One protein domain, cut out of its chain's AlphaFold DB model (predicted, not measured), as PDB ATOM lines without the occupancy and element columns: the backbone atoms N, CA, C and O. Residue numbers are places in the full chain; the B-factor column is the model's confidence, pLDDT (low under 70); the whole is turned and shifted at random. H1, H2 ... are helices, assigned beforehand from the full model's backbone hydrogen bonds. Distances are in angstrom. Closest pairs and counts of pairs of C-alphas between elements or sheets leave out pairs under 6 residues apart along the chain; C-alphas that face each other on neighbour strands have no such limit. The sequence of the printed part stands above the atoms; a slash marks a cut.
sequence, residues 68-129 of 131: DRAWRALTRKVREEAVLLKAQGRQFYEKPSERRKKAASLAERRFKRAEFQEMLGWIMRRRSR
ATOM      1  N   ASP A  68     100.177  -1.533  -2.659       94.31
ATOM      2  CA  ASP A  68      99.288  -2.468  -1.955       94.31
ATOM      3  C   ASP A  68      99.424  -2.373  -0.436       94.31
ATOM      4  O   ASP A  68      98.436  -2.375   0.312       94.31
ATOM      5  N   ARG A  69     100.665  -2.264   0.052       92.44
ATOM      6  CA  ARG A  69     100.935  -2.086   1.479       92.44
ATOM      7  C   ARG A  69     100.381  -0.754   1.974       92.44
ATOM      8  O   ARG A  69      99.765  -0.722   3.044       92.44
ATOM      9  N   ALA A  70     100.578   0.317   1.208       94.06
ATOM     10  CA  ALA A  70     100.043   1.634   1.533       94.06
ATOM     11  C   ALA A  70      98.505   1.625   1.556       94.06
ATOM     12  O   ALA A  70      97.908   2.115   2.512       94.06
ATOM     13  N   TRP A  71      97.857   0.968   0.591       94.12
ATOM     14  CA  TRP A  71      96.403   0.828   0.522       94.12
ATOM     15  C   TRP A  71      95.818   0.074   1.724       94.12
ATOM     16  O   TRP A  71      94.837   0.514   2.333       94.12
ATOM     17  N   ARG A  72      96.444  -1.038   2.132       94.25
ATOM     18  CA  ARG A  72      96.040  -1.784   3.338       94.25
ATOM     19  C   ARG A  72      96.198  -0.940   4.598       94.25
ATOM     20  O   ARG A  72      95.307  -0.941   5.448       94.25
ATOM     21  N   ALA A  73      97.311  -0.216   4.713       93.00
ATOM     22  CA  ALA A  73      97.556   0.679   5.837       93.00
ATOM     23  C   ALA A  73      96.526   1.816   5.881       93.00
ATOM     24  O   ALA A  73      95.971   2.082   6.945       93.00
ATOM     25  N   LEU A  74      96.212   2.425   4.736       93.00
ATOM     26  CA  LEU A  74      95.192   3.464   4.612       93.00
ATOM     27  C   LEU A  74      93.818   2.938   5.022       93.00
ATOM     28  O   LEU A  74      93.172   3.511   5.893       93.00
ATOM     29  N   THR A  75      93.404   1.798   4.469       93.31
ATOM     30  CA  THR A  75      92.117   1.172   4.795       93.31
ATOM     31  C   THR A  75      92.021   0.839   6.285       93.31
ATOM     32  O   THR A  75      90.964   1.012   6.895       93.31
ATOM     33  N   ARG A  76      93.121   0.388   6.902       94.25
ATOM     34  CA  ARG A  76      93.174   0.140   8.346       94.25
ATOM     35  C   ARG A  76      93.004   1.437   9.143       94.25
ATOM     36  O   ARG A  76      92.130   1.468  10.003       94.25
ATOM     37  N   LYS A  77      93.735   2.507   8.807       93.00
ATOM     38  CA  LYS A  77      93.592   3.827   9.453       93.00
ATOM     39  C   LYS A  77      92.162   4.376   9.333       93.00
ATOM     40  O   LYS A  77      91.574   4.789  10.325       93.00
ATOM     41  N   VAL A  78      91.550   4.286   8.147       93.56
ATOM     42  CA  VAL A  78      90.153   4.707   7.906       93.56
ATOM     43  C   VAL A  78      89.170   3.956   8.813       93.56
ATOM     44  O   VAL A  78      88.212   4.545   9.324       93.56
ATOM     45  N   ARG A  79      89.396   2.652   9.026       92.94
ATOM     46  CA  ARG A  79      88.572   1.825   9.921       92.94
ATOM     47  C   ARG A  79      88.795   2.173  11.392       92.94
ATOM     48  O   ARG A  79      87.813   2.267  12.123       92.94
ATOM     49  N   GLU A  80      90.043   2.383  11.810       91.38
ATOM     50  CA  GLU A  80      90.415   2.773  13.181       91.38
ATOM     51  C   GLU A  80      89.786   4.116  13.582       91.38
ATOM     52  O   GLU A  80      89.212   4.240  14.662       91.38
ATOM     53  N   GLU A  81      89.797   5.101  12.683       89.81
ATOM     54  CA  GLU A  81      89.185   6.415  12.923       89.81
ATOM     55  C   GLU A  81      87.647   6.409  12.836       89.81
ATOM     56  O   GLU A  81      86.990   7.402  13.187       89.81
ATOM     57  N   ALA A  82      87.056   5.292  12.393       88.12
ATOM     58  CA  ALA A  82      85.618   5.080  12.237       88.12
ATOM     59  C   ALA A  82      84.912   6.188  11.426       88.12
ATOM     60  O   ALA A  82      83.751   6.516  11.685       88.12
ATOM     61  N   VAL A  83      85.603   6.776  10.439       88.69
ATOM     62  CA  VAL A  83      85.107   7.917   9.642       88.69
ATOM     63  C   VAL A  83      83.789   7.577   8.946       88.69
ATOM     64  O   VAL A  83      82.833   8.348   9.013       88.69
ATOM     65  N   LEU A  84      83.701   6.382   8.358       89.62
ATOM     66  CA  LEU A  84      82.502   5.913   7.659       89.62
ATOM     67  C   LEU A  84      81.304   5.742   8.604       89.62
ATOM     68  O   LEU A  84      80.194   6.144   8.267       89.62
ATOM     69  N   LEU A  85      81.528   5.213   9.811       89.44
ATOM     70  CA  LEU A  85      80.468   5.045  10.812       89.44
ATOM     71  C   LEU A  85      79.948   6.400  11.303       89.44
ATOM     72  O   LEU A  85      78.744   6.588  11.462       89.44
ATOM     73  N   LYS A  86      80.852   7.366  11.505       90.38
ATOM     74  CA  LYS A  86      80.489   8.740  11.875       90.38
ATOM     75  C   LYS A  86      79.700   9.427  10.762       90.38
ATOM     76  O   LYS A  86      78.740  10.127  11.067       90.38
ATOM     77  N   ALA A  87      80.083   9.229   9.502       92.62
ATOM     78  CA  ALA A  87      79.365   9.777   8.357       92.62
ATOM     79  C   ALA A  87      77.943   9.201   8.259       92.62
ATOM     80  O   ALA A  87      76.991   9.967   8.169       92.62
ATOM     81  N   GLN A  88      77.786   7.878   8.378       91.12
ATOM     82  CA  GLN A  88      76.473   7.218   8.376       91.12
ATOM     83  C   GLN A  88      75.584   7.688   9.533       91.12
ATOM     84  O   GLN A  88      74.419   8.010   9.326       91.12
ATOM     85  N   GLY A  89      76.143   7.820  10.739       90.25
ATOM     86  CA  GLY A  89      75.407   8.324  11.901       90.25
ATOM     87  C   GLY A  89      74.965   9.790  11.795       90.25
ATOM     88  O   GLY A  89      74.164  10.229  12.613       90.25
ATOM     89  N   ARG A  90      75.483  10.551  10.821       91.81
ATOM     90  CA  ARG A  90      75.084  11.940  10.540       91.81
ATOM     91  C   ARG A  90      74.030  12.064   9.437       91.81
ATOM     92  O   ARG A  90      73.471  13.141   9.294       91.81
ATOM     93  N   GLN A  91      73.775  11.008   8.660       92.75
ATOM     94  CA  GLN A  91      72.841  11.064   7.524       92.75
ATOM     95  C   GLN A  91      71.385  11.246   7.968       92.75
ATOM     96  O   GLN A  91      70.624  11.931   7.294       92.75
ATOM     97  N   PHE A  92      71.007  10.663   9.108       94.00
ATOM     98  CA  PHE A  92      69.644  10.705   9.631       94.00
ATOM     99  C   PHE A  92      69.639  11.155  11.089       94.00
ATOM    100  O   PHE A  92      70.544  10.822  11.859       94.00
ATOM    101  N   TYR A  93      68.597  11.887  11.484       95.06
ATOM    102  CA  TYR A  93      68.378  12.192  12.891       95.06
ATOM    103  C   TYR A  93      67.942  10.927  13.633       95.06
ATOM    104  O   TYR A  93      66.934  10.311  13.298       95.06
ATOM    105  N   GLU A  94      68.688  10.564  14.671       94.94
ATOM    106  CA  GLU A  94      68.321   9.486  15.580       94.94
ATOM    107  C   GLU A  94      67.988  10.062  16.954       94.94
ATOM    108  O   GLU A  94      68.786  10.799  17.552       94.94
ATOM    109  N   LYS A  95      66.822   9.686  17.486       97.12
ATOM    110  CA  LYS A  95      66.366  10.146  18.798       97.12
ATOM    111  C   LYS A  95      67.394   9.769  19.877       97.12
ATOM    112  O   LYS A  95      67.885   8.637  19.890       97.12
ATOM    113  N   PRO A  96      67.700  10.645  20.856       96.25
ATOM    114  CA  PRO A  96      68.718  10.360  21.873       96.25
ATOM    115  C   PRO A  96      68.440   9.087  22.686       96.25
ATOM    116  O   PRO A  96      69.376   8.395  23.084       96.25
ATOM    117  N   SER A  97      67.169   8.739  22.907       96.88
ATOM    118  CA  SER A  97      66.785   7.489  23.571       96.88
ATOM    119  C   SER A  97      67.167   6.248  22.763       96.88
ATOM    120  O   SER A  97      67.630   5.264  23.333       96.88
ATOM    121  N   GLU A  98      67.001   6.288  21.443       96.00
ATOM    122  CA  GLU A  98      67.358   5.180  20.549       96.00
ATOM    123  C   GLU A  98      68.873   5.029  20.465       96.00
ATOM    124  O   GLU A  98      69.381   3.923  20.644       96.00
ATOM    125  N   ARG A  99      69.602   6.152  20.380       94.56
ATOM    126  CA  ARG A  99      71.072   6.165  20.408       94.56
ATOM    127  C   ARG A  99      71.623   5.484  21.661       94.56
ATOM    128  O   ARG A  99      72.556   4.687  21.572       94.56
ATOM    129  N   ARG A 100      71.030   5.759  22.832       96.19
ATOM    130  CA  ARG A 100      71.396   5.118  24.110       96.19
ATOM    131  C   ARG A 100      71.091   3.616  24.107       96.19
ATOM    132  O   ARG A 100      71.948   2.834  24.507       96.19
ATOM    133  N   LYS A 101      69.918   3.205  23.609       97.56
ATOM    134  CA  LYS A 101      69.539   1.784  23.487       97.56
ATOM    135  C   LYS A 101      70.485   1.018  22.558       97.56
ATOM    136  O   LYS A 101      70.960  -0.055  22.923       97.56
ATOM    137  N   LYS A 102      70.817   1.584  21.393       95.06
ATOM    138  CA  LYS A 102      71.792   0.993  20.465       95.06
ATOM    139  C   LYS A 102      73.171   0.876  21.113       95.06
ATOM    140  O   LYS A 102      73.799  -0.170  20.997       95.06
ATOM    141  N   ALA A 103      73.628   1.900  21.836       94.94
ATOM    142  CA  ALA A 103      74.909   1.855  22.541       94.94
ATOM    143  C   ALA A 103      74.960   0.750  23.614       94.94
ATOM    144  O   ALA A 103      75.937   0.003  23.658       94.94
ATOM    145  N   ALA A 104      73.901   0.599  24.418       97.25
ATOM    146  CA  ALA A 104      73.791  -0.470  25.412       97.25
ATOM    147  C   ALA A 104      73.804  -1.863  24.755       97.25
ATOM    148  O   ALA A 104      74.620  -2.711  25.113       97.25
ATOM    149  N   SER A 105      72.997  -2.063  23.708       97.44
ATOM    150  CA  SER A 105      72.961  -3.320  22.949       97.44
ATOM    151  C   SER A 105      74.322  -3.672  22.326       97.44
ATOM    152  O   SER A 105      74.759  -4.824  22.371       97.44
ATOM    153  N   LEU A 106      75.041  -2.683  21.784       96.12
ATOM    154  CA  LEU A 106      76.390  -2.880  21.250       96.12
ATOM    155  C   LEU A 106      77.395  -3.266  22.342       96.12
ATOM    156  O   LEU A 106      78.275  -4.086  22.076       96.12
ATOM    157  N   ALA A 107      77.280  -2.702  23.547       96.94
ATOM    158  CA  ALA A 107      78.127  -3.066  24.680       96.94
ATOM    159  C   ALA A 107      77.882  -4.520  25.105       96.94
ATOM    160  O   ALA A 107      78.824  -5.310  25.128       96.94
ATOM    161  N   GLU A 108      76.625  -4.910  25.320       97.75
ATOM    162  CA  GLU A 108      76.262  -6.297  25.641       97.75
ATOM    163  C   GLU A 108      76.753  -7.282  24.578       97.75
ATOM    164  O   GLU A 108      77.304  -8.334  24.898       97.75
ATOM    165  N   ARG A 109      76.591  -6.935  23.296       97.88
ATOM    166  CA  ARG A 109      77.061  -7.767  22.186       97.88
ATOM    167  C   ARG A 109      78.579  -7.969  22.223       97.88
ATOM    168  O   ARG A 109      79.042  -9.056  21.880       97.88
ATOM    169  N   ARG A 110      79.354  -6.952  22.621       96.56
ATOM    170  CA  ARG A 110      80.817  -7.060  22.768       96.56
ATOM    171  C   ARG A 110      81.192  -8.009  23.903       96.56
ATOM    172  O   ARG A 110      82.026  -8.879  23.675       96.56
ATOM    173  N   PHE A 111      80.543  -7.892  25.061       97.62
ATOM    174  CA  PHE A 111      80.782  -8.781  26.204       97.62
ATOM    175  C   PHE A 111      80.436 -10.233  25.878       97.62
ATOM    176  O   PHE A 111      81.312 -11.090  25.937       97.62
ATOM    177  N   LYS A 112      79.221 -10.488  25.377       97.88
ATOM    178  CA  LYS A 112      78.778 -11.833  24.967       97.88
ATOM    179  C   LYS A 112      79.719 -12.454  23.932       97.88
ATOM    180  O   LYS A 112      79.980 -13.654  23.948       97.88
ATOM    181  N   ARG A 113      80.254 -11.642  23.009       97.81
ATOM    182  CA  ARG A 113      81.222 -12.120  22.016       97.81
ATOM    183  C   ARG A 113      82.568 -12.474  22.644       97.81
ATOM    184  O   ARG A 113      83.156 -13.459  22.208       97.81
ATOM    185  N   ALA A 114      83.051 -11.694  23.609       97.56
ATOM    186  CA  ALA A 114      84.296 -11.971  24.320       97.56
ATOM    187  C   ALA A 114      84.180 -13.252  25.160       97.56
ATOM    188  O   ALA A 114      84.978 -14.164  24.966       97.56
ATOM    189  N   GLU A 115      83.127 -13.377  25.969       97.81
ATOM    190  CA  GLU A 115      82.840 -14.572  26.778       97.81
ATOM    191  C   GLU A 115      82.766 -15.836  25.915       97.81
ATOM    192  O   GLU A 115      83.388 -16.855  26.214       97.81
ATOM    193  N   PHE A 116      82.064 -15.758  24.780       97.81
ATOM    194  CA  PHE A 116      81.975 -16.875  23.845       97.81
ATOM    195  C   PHE A 116      83.346 -17.269  23.275       97.81
ATOM    196  O   PHE A 116      83.634 -18.455  23.129       97.81
ATOM    197  N   GLN A 117      84.209 -16.299  22.964       96.94
ATOM    198  CA  GLN A 117      85.569 -16.573  22.489       96.94
ATOM    199  C   GLN A 117      86.454 -17.186  23.579       96.94
ATOM    200  O   GLN A 117      87.240 -18.085  23.288       96.94
ATOM    201  N   GLU A 118      86.313 -16.755  24.831       96.75
ATOM    202  CA  GLU A 118      87.029 -17.341  25.968       96.75
ATOM    203  C   GLU A 118      86.597 -18.782  26.227       96.75
ATOM    204  O   GLU A 118      87.450 -19.665  26.371       96.75
ATOM    205  N   MET A 119      85.285 -19.032  26.202       96.50
ATOM    206  CA  MET A 119      84.702 -20.367  26.297       96.50
ATOM    207  C   MET A 119      85.212 -21.264  25.167       96.50
ATOM    208  O   MET A 119      85.715 -22.355  25.431       96.50
ATOM    209  N   LEU A 120      85.158 -20.800  23.913       96.19
ATOM    210  CA  LEU A 120      85.707 -21.532  22.770       96.19
ATOM    211  C   LEU A 120      87.202 -21.798  22.934       96.19
ATOM    212  O   LEU A 120      87.657 -22.912  22.688       96.19
ATOM    213  N   GLY A 121      87.967 -20.807  23.384       95.69
ATOM    214  CA  GLY A 121      89.386 -20.965  23.671       95.69
ATOM    215  C   GLY A 121      89.641 -22.029  24.738       95.69
ATOM    216  O   GLY A 121      90.568 -22.824  24.601       95.69
ATOM    217  N   TRP A 122      88.814 -22.091  25.783       93.00
ATOM    218  CA  TRP A 122      88.897 -23.132  26.805       93.00
ATOM    219  C   TRP A 122      88.561 -24.519  26.246       93.00
ATOM    220  O   TRP A 122      89.337 -25.448  26.469       93.00
ATOM    221  N   ILE A 123      87.485 -24.650  25.460       92.25
ATOM    222  CA  ILE A 123      87.096 -25.906  24.794       92.25
ATOM    223  C   ILE A 123      88.216 -26.388  23.864       92.25
ATOM    224  O   ILE A 123      88.636 -27.540  23.944       92.25
ATOM    225  N   MET A 124      88.746 -25.503  23.017       92.69
ATOM    226  CA  MET A 124      89.820 -25.827  22.073       92.69
ATOM    227  C   MET A 124      91.099 -26.260  22.796       92.69
ATOM    228  O   MET A 124      91.691 -27.269  22.424       92.69
ATOM    229  N   ARG A 125      91.499 -25.551  23.865       90.81
ATOM    230  CA  ARG A 125      92.658 -25.928  24.699       90.81
ATOM    231  C   ARG A 125      92.458 -27.250  25.436       90.81
ATOM    232  O   ARG A 125      93.440 -27.904  25.780       90.81
ATOM    233  N   ARG A 126      91.216 -27.610  25.760       91.12
ATOM    234  CA  ARG A 126      90.884 -28.892  26.386       91.12
ATOM    235  C   ARG A 126      91.006 -30.020  25.365       91.12
ATOM    236  O   ARG A 126      91.802 -30.926  25.582       91.12
ATOM    237  N   ARG A 127      90.371 -29.849  24.198       90.62
ATOM    238  CA  ARG A 127      90.450 -30.782  23.065       90.62
ATOM    239  C   ARG A 127      91.889 -31.033  22.612       90.62
ATOM    240  O   ARG A 127      92.266 -32.175  22.380       90.62
ATOM    241  N   SER A 128      92.718 -29.991  22.505       83.06
ATOM    242  CA  SER A 128      94.120 -30.133  22.078       83.06
ATOM    243  C   SER A 128      94.987 -30.928  23.060       83.06
ATOM    244  O   SER A 128      96.063 -31.378  22.686       83.06
ATOM    245  N   ARG A 129      94.552 -31.080  24.317       83.19
ATOM    246  CA  ARG A 129      95.246 -31.868  25.348       83.19
ATOM    247  C   ARG A 129      94.814 -33.339  25.376       83.19
ATOM    248  O   ARG A 129      95.301 -34.069  26.230       83.19
TER     249      ARG A 129
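This is residues 68 to 129 of the 131 residues of the protein "30S ribosomal S21" of Micractinium conductrix (UniProt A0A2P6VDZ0). The model is an open, flat V: the long helix H3 makes one arm, and H1 and H2, end to end with a bend between them, make the shorter one. Residues 92 to 95 join the arms, and the space between them is empty. The printed part has 62 residues with three named helices, H1, H2 and H3 in chain order, and no named strand; the class is all helix. It is extended, with a radius of gyration of the C-alphas of 17.9 A and spans of 52 by 41 by 11 A.

H3, residues 96 to 127, is apart from H2, residues 83 to 91, and from H1, residues 68 to 80. H1 and H2 are close but not clearly touching; their closest C-alphas, of Val 78 and Leu 84, are 7.7 A apart. They run the same way at a steep tilt of 47 degrees. In H1, H2 and H3 every O i to N i+4 pair is within hydrogen-bond range.

H3 runs 46.5 A from C-alpha 96 at (68.718, 10.360, 21.873) to C-alpha 127 at (90.450, -30.782, 23.065). H2 measures 12.8 A. H1 measures 18.3 A and begins at C-alpha 68, (99.288, -2.468, -1.955).

The two C-alphas farthest apart, of Tyr 93 and Arg 129, are 53.1 A apart. The printed part has no cut, both links are tight, and no printed residue is under 70 in pLDDT.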